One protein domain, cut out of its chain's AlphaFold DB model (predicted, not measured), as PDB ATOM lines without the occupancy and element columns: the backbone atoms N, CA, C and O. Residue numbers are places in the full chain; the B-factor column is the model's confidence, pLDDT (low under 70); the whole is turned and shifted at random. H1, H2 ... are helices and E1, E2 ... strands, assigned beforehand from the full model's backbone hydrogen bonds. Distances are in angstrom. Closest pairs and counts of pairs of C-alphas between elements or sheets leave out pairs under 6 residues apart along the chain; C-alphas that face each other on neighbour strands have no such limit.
ATOM      1  N   SER A   2      98.439  85.898  83.520       26.48
ATOM      2  CA  SER A   2      98.206  84.512  83.958       26.48
ATOM      3  C   SER A   2      99.479  83.941  84.584       26.48
ATOM      4  O   SER A   2     100.480  83.770  83.890       26.48
ATOM      5  N   TRP A   3      99.452  83.651  85.885       39.62
ATOM      6  CA  TRP A   3     100.602  83.114  86.622       39.62
ATOM      7  C   TRP A   3     100.767  81.607  86.386       39.62
ATOM      8  O   TRP A   3     100.518  80.781  87.262       39.62
ATOM      9  N   HIS A   4     101.215  81.228  85.187       35.84
ATOM     10  CA  HIS A   4     101.665  79.861  84.934       35.84
ATOM     11  C   HIS A   4     102.993  79.599  85.659       35.84
ATOM     12  O   HIS A   4     104.073  79.810  85.106       35.84
ATOM     13  N   PHE A   5     102.904  79.088  86.890       43.59
ATOM     14  CA  PHE A   5     104.017  78.462  87.608       43.59
ATOM     15  C   PHE A   5     104.432  77.159  86.906       43.59
ATOM     16  O   PHE A   5     104.147  76.051  87.357       43.59
ATOM     17  N   CYS A   6     105.096  77.297  85.760       37.34
ATOM     18  CA  CYS A   6     105.664  76.175  85.035       37.34
ATOM     19  C   CYS A   6     106.804  75.582  85.873       37.34
ATOM     20  O   CYS A   6     107.851  76.208  86.045       37.34
ATOM     21  N   ASN A   7     106.594  74.381  86.417       45.59
ATOM     22  CA  ASN A   7     107.478  73.739  87.395       45.59
ATOM     23  C   ASN A   7     108.739  73.119  86.741       45.59
ATOM     24  O   ASN A   7     109.087  71.968  86.976       45.59
ATOM     25  N   HIS A   8     109.399  73.888  85.868       41.94
ATOM     26  CA  HIS A   8     110.529  73.485  85.016       41.94
ATOM     27  C   HIS A   8     111.911  73.648  85.678       41.94
ATOM     28  O   HIS A   8     112.943  73.425  85.051       41.94
ATOM     29  N   SER A   9     111.959  74.020  86.957       44.09
ATOM     30  CA  SER A   9     113.150  73.865  87.795       44.09
ATOM     31  C   SER A   9     112.694  73.538  89.211       44.09
ATOM     32  O   SER A   9     111.870  74.282  89.743       44.09
ATOM     33  N   GLY A  10     113.219  72.465  89.814       46.72
ATOM     34  CA  GLY A  10     112.774  71.902  91.102       46.72
ATOM     35  C   GLY A  10     113.097  72.750  92.341       46.72
ATOM     36  O   GLY A  10     113.687  72.263  93.301       46.72
ATOM     37  N   LYS A  11     112.745  74.037  92.320       50.19
ATOM     38  CA  LYS A  11     113.000  75.012  93.384       50.19
ATOM     39  C   LYS A  11     111.848  74.996  94.385       50.19
ATOM     40  O   LYS A  11     110.764  75.508  94.122       50.19
ATOM     41  N   THR A  12     112.088  74.427  95.561       61.41
ATOM     42  CA  THR A  12     111.096  74.341  96.641       61.41
ATOM     43  C   THR A  12     110.960  75.673  97.387       61.41
ATOM     44  O   THR A  12     111.588  75.881  98.429       61.41
ATOM     45  N   TYR A  13     110.144  76.589  96.864       71.44
ATOM     46  CA  TYR A  13     109.857  77.867  97.522       71.44
ATOM     47  C   TYR A  13     109.051  77.660  98.815       71.44
ATOM     48  O   TYR A  13     107.901  77.223  98.790       71.44
ATOM     49  N   ARG A  14     109.674  77.984  99.956       81.06
ATOM     50  CA  ARG A  14     109.050  77.951 101.295       81.06
ATOM     51  C   ARG A  14     108.572  79.322 101.767       81.06
ATOM     52  O   ARG A  14     107.603  79.403 102.516       81.06
ATOM     53  N   HIS A  15     109.219  80.385 101.301       81.50
ATOM     54  CA  HIS A  15     108.885  81.767 101.621       81.50
ATOM     55  C   HIS A  15     108.619  82.521 100.319       81.50
ATOM     56  O   HIS A  15     109.407  82.404  99.379       81.50
ATOM     57  N   LEU A  16     107.517  83.267 100.273       84.25
ATOM     58  CA  LEU A  16     107.141  84.136  99.164       84.25
ATOM     59  C   LEU A  16     106.657  85.477  99.720       84.25
ATOM     60  O   LEU A  16     105.873  85.514 100.666       84.25
ATOM     61  N   ASP A  17     107.118  86.560  99.113       84.25
ATOM     62  CA  ASP A  17     106.693  87.924  99.400       84.25
ATOM     63  C   ASP A  17     106.148  88.518  98.096       84.25
ATOM     64  O   ASP A  17     106.807  88.452  97.055       84.25
ATOM     65  N   ILE A  18     104.911  89.005  98.147       83.75
ATOM     66  CA  ILE A  18     104.198  89.674  97.050       83.75
ATOM     67  C   ILE A  18     103.656  91.029  97.540       83.75
ATOM     68  O   ILE A  18     102.766  91.614  96.915       83.75
ATOM     69  N   SER A  19     104.151  91.515  98.683       82.06
ATOM     70  CA  SER A  19     103.666  92.741  99.302       82.06
ATOM     71  C   SER A  19     103.931  93.970  98.427       82.06
ATOM     72  O   SER A  19     104.922  94.042  97.699       82.06
ATOM     73  N   GLN A  20     103.012  94.934  98.477       79.75
ATOM     74  CA  GLN A  20     103.080  96.181  97.717       79.75
ATOM     75  C   GLN A  20     103.014  97.387  98.654       79.75
ATOM     76  O   GLN A  20     102.302  97.385  99.658       79.75
ATOM     77  N   ILE A  21     103.774  98.429  98.318       72.75
ATOM     78  CA  ILE A  21     103.810  99.693  99.073       72.75
ATOM     79  C   ILE A  21     102.759 100.676  98.531       72.75
ATOM     80  O   ILE A  21     102.173 101.442  99.295       72.75
ATOM     81  N   ASN A  22     102.489 100.623  97.224       70.94
ATOM     82  CA  ASN A  22     101.511 101.459  96.536       70.94
ATOM     83  C   ASN A  22     100.167 100.716  96.402       70.94
ATOM     84  O   ASN A  22     100.158  99.611  95.857       70.94
ATOM     85  N   PRO A  23      99.026 101.311  96.805       61.69
ATOM     86  CA  PRO A  23      97.712 100.680  96.648       61.69
ATOM     87  C   PRO A  23      97.320 100.405  95.188       61.69
ATOM     88  O   PRO A  23      96.732  99.365  94.906       61.69
ATOM     89  N   GLU A  24      97.673 101.307  94.265       66.62
ATOM     90  CA  GLU A  24      97.354 101.191  92.831       66.62
ATOM     91  C   GLU A  24      98.039  99.976  92.178       66.62
ATOM     92  O   GLU A  24      97.424  99.251  91.397       66.62
ATOM     93  N   ASP A  25      99.293  99.699  92.556       68.19
ATOM     94  CA  ASP A  25     100.071  98.553  92.061       68.19
ATOM     95  C   ASP A  25      99.630  97.217  92.709       68.19
ATOM     96  O   ASP A  25      99.964  96.136  92.223       68.19
ATOM     97  N   GLY A  26      98.855  97.272  93.801       70.69
ATOM     98  CA  GLY A  26      98.364  96.118  94.567       70.69
ATOM     99  C   GLY A  26      97.052  95.493  94.069       70.69
ATOM    100  O   GLY A  26      96.514  94.598  94.735       70.69
ATOM    101  N   VAL A  27      96.505  95.951  92.935       79.50
ATOM    102  CA  VAL A  27      95.185  95.535  92.424       79.50
ATOM    103  C   VAL A  27      95.296  94.377  91.423       79.50
ATOM    104  O   VAL A  27      95.480  94.564  90.220       79.50
ATOM    105  N   PHE A  28      95.108  93.150  91.906       80.06
ATOM    106  CA  PHE A  28      95.059  91.950  91.070       80.06
ATOM    107  C   PHE A  28      93.656  91.732  90.488       80.06
ATOM    108  O   PHE A  28      92.648  91.827  91.193       80.06
ATOM    109  N   THR A  29      93.577  91.378  89.203       77.19
ATOM    110  CA  THR A  29      92.333  90.920  88.570       77.19
ATOM    111  C   THR A  29      92.058  89.464  88.946       77.19
ATOM    112  O   THR A  29      92.898  88.599  88.729       77.19
ATOM    113  N   ASN A  30      90.878  89.190  89.513       76.62
ATOM    114  CA  ASN A  30      90.495  87.905  90.122       76.62
ATOM    115  C   ASN A  30      91.420  87.475  91.294       76.62
ATOM    116  O   ASN A  30      92.102  86.451  91.213       76.62
ATOM    117  N   PRO A  31      91.436  88.226  92.418       82.00
ATOM    118  CA  PRO A  31      92.366  87.986  93.529       82.00
ATOM    119  C   PRO A  31      92.248  86.583  94.144       82.00
ATOM    120  O   PRO A  31      93.262  85.935  94.394       82.00
ATOM    121  N   ASN A  32      91.021  86.083  94.327       82.25
ATOM    122  CA  ASN A  32      90.768  84.779  94.951       82.25
ATOM    123  C   ASN A  32      91.356  83.608  94.146       82.25
ATOM    124  O   ASN A  32      91.886  82.671  94.741       82.25
ATOM    125  N   THR A  33      91.275  83.649  92.808       80.44
ATOM    126  CA  THR A  33      91.840  82.586  91.960       80.44
ATOM    127  C   THR A  33      93.357  82.681  91.929       80.44
ATOM    128  O   THR A  33      94.012  81.679  92.171       80.44
ATOM    129  N   ILE A  34      93.921  83.887  91.770       83.50
ATOM    130  CA  ILE A  34      95.379  84.092  91.780       83.50
ATOM    131  C   ILE A  34      96.004  83.617  93.100       83.50
ATOM    132  O   ILE A  34      97.014  82.915  93.077       83.50
ATOM    133  N   LEU A  35      95.396  83.937  94.249       86.44
ATOM    134  CA  LEU A  35      95.889  83.474  95.548       86.44
ATOM    135  C   LEU A  35      95.805  81.941  95.685       86.44
ATOM    136  O   LEU A  35      96.756  81.327  96.167       86.44
ATOM    137  N   SER A  36      94.727  81.322  95.192       83.94
ATOM    138  CA  SER A  36      94.593  79.860  95.128       83.94
ATOM    139  C   SER A  36      95.671  79.228  94.235       83.94
ATOM    140  O   SER A  36      96.352  78.293  94.657       83.94
ATOM    141  N   ASP A  37      95.900  79.771  93.037       83.31
ATOM    142  CA  ASP A  37      96.881  79.269  92.066       83.31
ATOM    143  C   ASP A  37      98.316  79.333  92.615       83.31
ATOM    144  O   ASP A  37      99.062  78.357  92.518       83.31
ATOM    145  N   ILE A  38      98.688  80.441  93.273       85.62
ATOM    146  CA  ILE A  38      99.980  80.602  93.966       85.62
ATOM    147  C   ILE A  38     100.158  79.527  95.048       85.62
ATOM    148  O   ILE A  38     101.205  78.886  95.148       85.62
ATOM    149  N   VAL A  39      99.133  79.323  95.876       85.12
ATOM    150  CA  VAL A  39      99.205  78.480  97.077       85.12
ATOM    151  C   VAL A  39      99.089  76.983  96.758       85.12
ATOM    152  O   VAL A  39      99.658  76.153  97.473       85.12
ATOM    153  N   ASN A  40      98.421  76.632  95.658       82.94
ATOM    154  CA  ASN A  40      98.376  75.273  95.120       82.94
ATOM    155  C   ASN A  40      99.636  74.944  94.303       82.94
ATOM    156  O   ASN A  40     100.167  73.841  94.433       82.94
ATOM    157  N   GLY A  41     100.157  75.904  93.528       81.44
ATOM    158  CA  GLY A  41     101.404  75.768  92.770       81.44
ATOM    159  C   GLY A  41     102.659  75.659  93.646       81.44
ATOM    160  O   GLY A  41     103.646  75.059  93.223       81.44
ATOM    161  N   LEU A  42     102.619  76.175  94.881       83.81
ATOM    162  CA  LEU A  42     103.725  76.129  95.846       83.81
ATOM    163  C   LEU A  42     103.377  75.267  97.082       83.81
ATOM    164  O   LEU A  42     103.193  75.786  98.186       83.81
ATOM    165  N   PRO A  43     103.320  73.924  96.961       78.81
ATOM    166  CA  PRO A  43     102.845  73.048  98.035       78.81
ATOM    167  C   PRO A  43     103.732  73.041  99.294       78.81
ATOM    168  O   PRO A  43     103.230  72.729 100.373       78.81
ATOM    169  N   GLN A  44     105.019  73.405  99.185       80.06
ATOM    170  CA  GLN A  44     105.940  73.544 100.327       80.06
ATOM    171  C   GLN A  44     105.933  74.942 100.976       80.06
ATOM    172  O   GLN A  44     106.730  75.192 101.880       80.06
ATOM    173  N   LEU A  45     105.056  75.860 100.549       84.62
ATOM    174  CA  LEU A  45     105.003  77.212 101.102       84.62
ATOM    175  C   LEU A  45     104.649  77.178 102.600       84.62
ATOM    176  O   LEU A  45     103.630  76.603 102.997       84.62
ATOM    177  N   THR A  46     105.488  77.799 103.429       83.81
ATOM    178  CA  THR A  46     105.283  77.992 104.874       83.81
ATOM    179  C   THR A  46     105.052  79.459 105.231       83.81
ATOM    180  O   THR A  46     104.464  79.737 106.270       83.81
ATOM    181  N   SER A  47     105.474  80.398 104.386       83.69
ATOM    182  CA  SER A  47     105.422  81.835 104.651       83.69
ATOM    183  C   SER A  47     104.979  82.581 103.401       83.69
ATOM    184  O   SER A  47     105.614  82.442 102.357       83.69
ATOM    185  N   LEU A  48     103.929  83.389 103.523       87.25
ATOM    186  CA  LEU A  48     103.414  84.233 102.447       87.25
ATOM    187  C   LEU A  48     103.205  85.661 102.960       87.25
ATOM    188  O   LEU A  48     102.596  85.830 104.012       87.25
ATOM    189  N   ASP A  49     103.644  86.679 102.227       85.88
ATOM    190  CA  ASP A  49     103.215  88.064 102.457       85.88
ATOM    191  C   ASP A  49     102.424  88.594 101.252       85.88
ATOM    192  O   ASP A  49     102.870  88.480 100.110       85.88
ATOM    193  N   ILE A  50     101.233  89.138 101.517       85.25
ATOM    194  CA  ILE A  50     100.344  89.793 100.541       85.25
ATOM    195  C   ILE A  50      99.880  91.174 101.045       85.25
ATOM    196  O   ILE A  50      98.824  91.678 100.649       85.25
ATOM    197  N   SER A  51     100.656  91.786 101.945       83.25
ATOM    198  CA  SER A  51     100.419  93.134 102.477       83.25
ATOM    199  C   SER A  51     100.294  94.175 101.352       83.25
ATOM    200  O   SER A  51     101.007  94.111 100.358       83.25
ATOM    201  N   GLY A  52      99.365  95.122 101.487       76.56
ATOM    202  CA  GLY A  52      99.097  96.162 100.484       76.56
ATOM    203  C   GLY A  52      98.404  95.693  99.197       76.56
ATOM    204  O   GLY A  52      98.294  96.474  98.260       76.56
ATOM    205  N   THR A  53      97.926  94.443  99.129       83.69
ATOM    206  CA  THR A  53      97.238  93.898  97.942       83.69
ATOM    207  C   THR A  53      95.742  93.657  98.171       83.69
ATOM    208  O   THR A  53      95.262  93.598  99.307       83.69
ATOM    209  N   ASN A  54      94.992  93.428  97.089       85.31
ATOM    210  CA  ASN A  54      93.616  92.924  97.157       85.31
ATOM    211  C   ASN A  54      93.501  91.379  97.218       85.31
ATOM    212  O   ASN A  54      92.383  90.861  97.205       85.31
ATOM    213  N   LEU A  55      94.616  90.632  97.295       84.94
ATOM    214  CA  LEU A  55      94.632  89.162  97.170       84.94
ATOM    215  C   LEU A  55      93.813  88.429  98.243       84.94
ATOM    216  O   LEU A  55      93.324  87.331  97.994       84.94
ATOM    217  N   ALA A  56      93.609  89.037  99.415       78.31
ATOM    218  CA  ALA A  56      92.793  88.470 100.492       78.31
ATOM    219  C   ALA A  56      91.272  88.438 100.198       78.31
ATOM    220  O   ALA A  56      90.505  87.896 101.002       78.31
ATOM    221  N   GLY A  57      90.833  89.013  99.073       73.50
ATOM    222  CA  GLY A  57      89.435  89.040  98.646       73.50
ATOM    223  C   GLY A  57      88.542  89.960  99.484       73.50
ATOM    224  O   GLY A  57      88.920  90.414 100.565       73.50
ATOM    225  N   ILE A  58      87.333  90.211  98.986       64.62
ATOM    226  CA  ILE A  58      86.311  91.037  99.649       64.62
ATOM    227  C   ILE A  58      85.628  90.224 100.761       64.62
ATOM    228  O   ILE A  58      85.408  89.020 100.608       64.62
ATOM    229  N   GLU A  59      85.284  90.860 101.883       52.16
ATOM    230  CA  GLU A  59      84.516  90.216 102.959       52.16
ATOM    231  C   GLU A  59      83.045  90.029 102.536       52.16
ATOM    232  O   GLU A  59      82.354  90.995 102.212       52.16
ATOM    233  N   ILE A  60      82.546  88.785 102.536       53.88
ATOM    234  CA  ILE A  60      81.173  88.458 102.105       53.88
ATOM    235  C   ILE A  60      80.182  88.766 103.240       53.88
ATOM    236  O   ILE A  60      79.695  87.880 103.946       53.88
ATOM    237  N   SER A  74      78.669  74.604  98.862       41.22
ATOM    238  CA  SER A  74      79.396  75.873  99.064       41.22
ATOM    239  C   SER A  74      79.383  76.341 100.526       41.22
ATOM    240  O   SER A  74      80.424  76.676 101.096       41.22
ATOM    241  N   ASP A  75      78.218  76.273 101.177       42.06
ATOM    242  CA  ASP A  75      78.035  76.729 102.560       42.06
ATOM    243  C   ASP A  75      78.840  75.918 103.588       42.06
ATOM    244  O   ASP A  75      79.129  76.428 104.669       42.06
ATOM    245  N   MET A  76      79.267  74.689 103.274       40.22
ATOM    246  CA  MET A  76      80.116  73.917 104.188       40.22
ATOM    247  C   MET A  76      81.575  74.404 104.170       40.22
ATOM    248  O   MET A  76      82.207  74.483 105.221       40.22
ATOM    249  N   TYR A  77      82.097  74.799 103.003       41.66
ATOM    250  CA  TYR A  77      83.475  75.293 102.867       41.66
ATOM    251  C   TYR A  77      83.641  76.755 103.299       41.66
ATOM    252  O   TYR A  77      84.665  77.100 103.890       41.66
ATOM    253  N   ASN A  78      82.620  77.597 103.106       46.56
ATOM    254  CA  ASN A  78      82.645  79.004 103.537       46.56
ATOM    255  C   ASN A  78      82.727  79.188 105.069       46.56
ATOM    256  O   ASN A  78      83.022  80.285 105.531       46.56
ATOM    257  N   ASN A  79      82.498  78.132 105.860       51.38
ATOM    258  CA  ASN A  79      82.655  78.152 107.321       51.38
ATOM    259  C   ASN A  79      84.066  77.748 107.806       51.38
ATOM    260  O   ASN A  79      84.326  77.804 109.006       51.38
ATOM    261  N   LEU A  80      84.971  77.335 106.908       56.72
ATOM    262  CA  LEU A  80      86.310  76.829 107.256       56.72
ATOM    263  C   LEU A  80      87.442  77.841 107.007       56.72
ATOM    264  O   LEU A  80      88.509  77.720 107.610       56.72
ATOM    265  N   CYS A  81      87.246  78.833 106.130       71.38
ATOM    266  CA  CYS A  81      88.254  79.855 105.845       71.38
ATOM    267  C   CYS A  81      87.643  81.169 105.326       71.38
ATOM    268  O   CYS A  81      87.000  81.192 104.282       71.38
ATOM    269  N   ASP A  82      87.942  82.283 106.001       75.06
ATOM    270  CA  ASP A  82      87.420  83.625 105.687       75.06
ATOM    271  C   ASP A  82      88.228  84.355 104.578       75.06
ATOM    272  O   ASP A  82      88.016  85.540 104.294       75.06
ATOM    273  N   ILE A  83      89.205  83.672 103.972       80.94
ATOM    274  CA  ILE A  83      89.988  84.143 102.821       80.94
ATOM    275  C   ILE A  83      89.849  83.082 101.717       80.94
ATOM    276  O   ILE A  83      90.547  82.067 101.769       80.94
ATOM    277  N   PRO A  84      88.983  83.280 100.701       77.88
ATOM    278  CA  PRO A  84      88.630  82.221  99.749       77.88
ATOM    279  C   PRO A  84      89.823  81.603  99.003       77.88
ATOM    280  O   PRO A  84      89.841  80.402  98.747       77.88
ATOM    281  N   GLY A  85      90.862  82.394  98.712       80.00
ATOM    282  CA  GLY A  85      92.093  81.908  98.077       80.00
ATOM    283  C   GLY A  85      92.984  81.008  98.951       80.00
ATOM    284  O   GLY A  85      93.981  80.499  98.453       80.00
ATOM    285  N   LEU A  86      92.661  80.806 100.237       84.31
ATOM    286  CA  LEU A  86      93.459  80.006 101.182       84.31
ATOM    287  C   LEU A  86      92.766  78.722 101.674       84.31
ATOM    288  O   LEU A  86      93.331  78.023 102.516       84.31
ATOM    289  N   ILE A  87      91.589  78.366 101.142       81.44
ATOM    290  CA  ILE A  87      90.819  77.182 101.578       81.44
ATOM    291  C   ILE A  87      91.669  75.891 101.531       81.44
ATOM    292  O   ILE A  87      91.612  75.083 102.454       81.44
ATOM    293  N   SER A  88      92.559  75.730 100.541       80.38
ATOM    294  CA  SER A  88      93.459  74.562 100.416       80.38
ATOM    295  C   SER A  88      94.601  74.492 101.452       80.38
ATOM    296  O   SER A  88      95.502  73.644 101.342       80.38
ATOM    297  N   ARG A  89      94.595  75.390 102.450       82.00
ATOM    298  CA  ARG A  89      95.552  75.452 103.565       82.00
ATOM    299  C   ARG A  89      94.933  75.245 104.944       82.00
ATOM    300  O   ARG A  89      95.706  75.238 105.897       82.00
ATOM    301  N   VAL A  90      93.621  75.027 105.073       79.56
ATOM    302  CA  VAL A  90      92.957  74.797 106.376       79.56
ATOM    303  C   VAL A  90      93.635  73.669 107.167       79.56
ATOM    304  O   VAL A  90      94.069  73.897 108.292       79.56
ATOM    305  N   ASP A  91      93.863  72.510 106.544       76.19
ATOM    306  CA  ASP A  91      94.509  71.347 107.186       76.19
ATOM    307  C   ASP A  91      96.044  71.460 107.289       76.19
ATOM    308  O   ASP A  91      96.711  70.670 107.958       76.19
ATOM    309  N   ARG A  92      96.637  72.449 106.609       76.50
ATOM    310  CA  ARG A  92      98.091  72.680 106.530       76.50
ATOM    311  C   ARG A  92      98.419  74.179 106.639       76.50
ATOM    312  O   ARG A  92      98.993  74.748 105.699       76.50
ATOM    313  N   PRO A  93      98.056  74.843 107.753       81.88
ATOM    314  CA  PRO A  93      98.112  76.296 107.863       81.88
ATOM    315  C   PRO A  93      99.536  76.825 107.679       81.88
ATOM    316  O   PRO A  93     100.516  76.183 108.073       81.88
ATOM    317  N   LEU A  94      99.649  78.007 107.074       82.62
ATOM    318  CA  LEU A  94     100.925  78.698 106.892       82.62
ATOM    319  C   LEU A  94     101.569  78.987 108.258       82.62
ATOM    320  O   LEU A  94     100.887  79.259 109.240       82.62
ATOM    321  N   GLN A  95     102.893  78.953 108.341       81.19
ATOM    322  CA  GLN A  95     103.622  79.382 109.535       81.19
ATOM    323  C   GLN A  95     103.619  80.913 109.682       81.19
ATOM    324  O   GLN A  95     103.661  81.407 110.805       81.19
ATOM    325  N   PHE A  96     103.522  81.651 108.572       79.69
ATOM    326  CA  PHE A  96     103.386  83.111 108.531       79.69
ATOM    327  C   PHE A  96     102.452  83.535 107.388       79.69
ATOM    328  O   PHE A  96     102.547  82.994 106.284       79.69
ATOM    329  N   LEU A  97     101.589  84.523 107.650       81.62
ATOM    330  CA  LEU A  97     100.786  85.203 106.633       81.62
ATOM    331  C   LEU A  97     100.759  86.720 106.891       81.62
ATOM    332  O   LEU A  97     100.182  87.174 107.884       81.62
ATOM    333  N   GLY A  98     101.366  87.491 105.993       81.12
ATOM    334  CA  GLY A  98     101.346  88.953 106.007       81.12
ATOM    335  C   GLY A  98     100.107  89.520 105.310       81.12
ATOM    336  O   GLY A  98      99.760  89.111 104.205       81.12
ATOM    337  N   LEU A  99      99.416  90.436 105.995       79.75
ATOM    338  CA  LEU A  99      98.110  91.001 105.613       79.75
ATOM    339  C   LEU A  99      98.026  92.525 105.853       79.75
ATOM    340  O   LEU A  99      96.934  93.096 105.888       79.75
ATOM    341  N   TYR A 100      99.149  93.195 106.117       75.31
ATOM    342  CA  TYR A 100      99.148  94.599 106.528       75.31
ATOM    343  C   TYR A 100      98.711  95.506 105.370       75.31
ATOM    344  O   TYR A 100      99.226  95.398 104.269       75.31
ATOM    345  N   GLY A 101      97.743  96.397 105.592       66.00
ATOM    346  CA  GLY A 101      97.256  97.304 104.542       66.00
ATOM    347  C   GLY A 101      96.541  96.628 103.361       66.00
ATOM    348  O   GLY A 101      96.221  97.316 102.403       66.00
ATOM    349  N   ALA A 102      96.280  95.316 103.411       73.62
ATOM    350  CA  ALA A 102      95.491  94.627 102.391       73.62
ATOM    351  C   ALA A 102      94.009  95.068 102.424       73.62
ATOM    352  O   ALA A 102      93.473  95.388 103.495       73.62
ATOM    353  N   ASN A 103      93.357  95.069 101.257       68.38
ATOM    354  CA  ASN A 103      91.990  95.584 101.093       68.38
ATOM    355  C   ASN A 103      90.965  94.804 101.929       68.38
ATOM    356  O   ASN A 103      91.102  93.602 102.142       68.38
ATOM    357  N   ASP A 104      89.937  95.508 102.411       67.94
ATOM    358  CA  ASP A 104      88.885  94.990 103.301       67.94
ATOM    359  C   ASP A 104      89.414  94.371 104.609       67.94
ATOM    360  O   ASP A 104      88.862  93.412 105.152       67.94
ATOM    361  N   ALA A 105      90.502  94.961 105.123       63.03
ATOM    362  CA  ALA A 105      91.068  94.768 106.460       63.03
ATOM    363  C   ALA A 105      91.110  93.297 106.947       63.03
ATOM    364  O   ALA A 105      90.704  93.017 108.084       63.03
ATOM    365  N   PRO A 106      91.652  92.355 106.149       65.06
ATOM    366  CA  PRO A 106      91.460  90.916 106.325       65.06
ATOM    367  C   PRO A 106      92.056  90.394 107.635       65.06
ATOM    368  O   PRO A 106      91.610  89.372 108.142       65.06
ATOM    369  N   CYS A 107      92.981  91.134 108.261       63.94
ATOM    370  CA  CYS A 107      93.469  90.874 109.620       63.94
ATOM    371  C   CYS A 107      92.357  90.746 110.683       63.94
ATOM    372  O   CYS A 107      92.632  90.235 111.766       63.94
ATOM    373  N   ARG A 108      91.151  91.281 110.423       62.25
ATOM    374  CA  ARG A 108      89.986  91.235 111.328       62.25
ATOM    375  C   ARG A 108      89.171  89.942 111.219       62.25
ATOM    376  O   ARG A 108      88.316  89.714 112.072       62.25
ATOM    377  N   ARG A 109      89.400  89.133 110.180       73.50
ATOM    378  CA  ARG A 109      88.667  87.885 109.943       73.50
ATOM    379  C   ARG A 109      89.138  86.787 110.908       73.50
ATOM    380  O   ARG A 109      90.243  86.859 111.453       73.50
ATOM    381  N   ARG A 110      88.268  85.812 111.176       61.47
ATOM    382  CA  ARG A 110      88.412  84.829 112.264       61.47
ATOM    383  C   ARG A 110      89.058  83.529 111.791       61.47
ATOM    384  O   ARG A 110      89.995  83.062 112.427       61.47
ATOM    385  N   ASN A 111      88.609  82.980 110.665       68.25
ATOM    386  CA  ASN A 111      89.089  81.698 110.150       68.25
ATOM    387  C   ASN A 111      90.221  81.917 109.131       68.25
ATOM    388  O   ASN A 111      90.022  81.812 107.919       68.25
ATOM    389  N   ILE A 112      91.418  82.269 109.610       78.25
ATOM    390  CA  ILE A 112      92.604  82.468 108.759       78.25
ATOM    391  C   ILE A 112      93.573  81.286 108.948       78.25
ATOM    392  O   ILE A 112      94.049  81.078 110.063       78.25
ATOM    393  N   PRO A 113      93.923  80.521 107.893       74.38
ATOM    394  CA  PRO A 113      94.743  79.312 108.001       74.38
ATOM    395  C   PRO A 113      96.242  79.645 108.109       74.38
ATOM    396  O   PRO A 113      97.055  79.301 107.245       74.38
ATOM    397  N   ALA A 114      96.618  80.325 109.195       75.06
ATOM    398  CA  ALA A 114      97.995  80.662 109.531       75.06
ATOM    399  C   ALA A 114      98.254  80.518 111.042       75.06
ATOM    400  O   ALA A 114      97.588  81.144 111.861       75.06
ATOM    401  N   LYS A 115      99.278  79.738 111.417       68.31
ATOM    402  CA  LYS A 115      99.690  79.498 112.814       68.31
ATOM    403  C   LYS A 115     100.186  80.760 113.529       68.31
ATOM    404  O   LYS A 115     100.182  80.801 114.753       68.31
ATOM    405  N   LEU A 116     100.617  81.772 112.772       51.09
ATOM    406  CA  LEU A 116     101.028  83.080 113.279       51.09
ATOM    407  C   LEU A 116     100.213  84.204 112.615       51.09
ATOM    408  O   LEU A 116     100.762  85.080 111.945       51.09
ATOM    409  N   GLN A 117      98.887  84.179 112.791       49.81
ATOM    410  CA  GLN A 117      98.040  85.333 112.484       49.81
ATOM    411  C   GLN A 117      98.515  86.546 113.304       49.81
ATOM    412  O   GLN A 117      98.689  86.465 114.521       49.81
ATOM    413  N   TYR A 118      98.735  87.688 112.648       46.03
ATOM    414  CA  TYR A 118      99.289  88.893 113.278       46.03
ATOM    415  C   TYR A 118      98.252  89.652 114.142       46.03
ATOM    416  O   TYR A 118      97.862  90.784 113.853       46.03
ATOM    417  N   SER A 119      97.874  89.063 115.284       48.31
ATOM    418  CA  SER A 119      97.281  89.781 116.431       48.31
ATOM    419  C   SER A 119      98.266  90.769 117.084       48.31
ATOM    420  O   SER A 119      97.869  91.637 117.859       48.31
TER     421      SER A 119
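What this domain is: This is residues 2 to 60 and 74 to 119 of the 975 residues of a protein of Apis cerana cerana (UniProt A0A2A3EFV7). Little here is regular structure: three short parallel strands, in order E1 E2 E3, make a small wall near two side-by-side helices, H1 and H3, amid long loops. Of 105 printed residues, 30 are in named elements, E1 H1 E2 H2 H3 E3; the class is mixed. The whole is compact, with radius of gyration of the C-alphas 13.1 A and spans 37 by 33 by 26 A.

Where its parts are: Find E1, residues 15 to 17, from (108.885, 81.767, 101.621); E2 is 47 to 49; E3, 96 to 98, ends at (101.346, 88.953, 106.007). H1, 31 to 41, runs 15.2 A; H2 is 74 to 77, H3 84 to 89.

How they stand to each other: Between E1 and E2, find N 16 and O 47, 2.9 A apart. E1, H1, E2 make a strand-helix-strand unit, a helix between parallel neighbours, its crossover right-handed. H1 touches H3; the closest C-alphas, Ser 36 and Gly 85, are 4.4 A apart. Every O i to N i+4 pair in H1 is within hydrogen-bond range; H3 has 0 of 2, and 1 of 3 for i+3.

The domain as a whole: Residues 61 to 73 are cut out; C-alphas 60 and 74 are 13.1 A apart. E1 to H1 is a long link. pLDDT is under 70 in 38 residues.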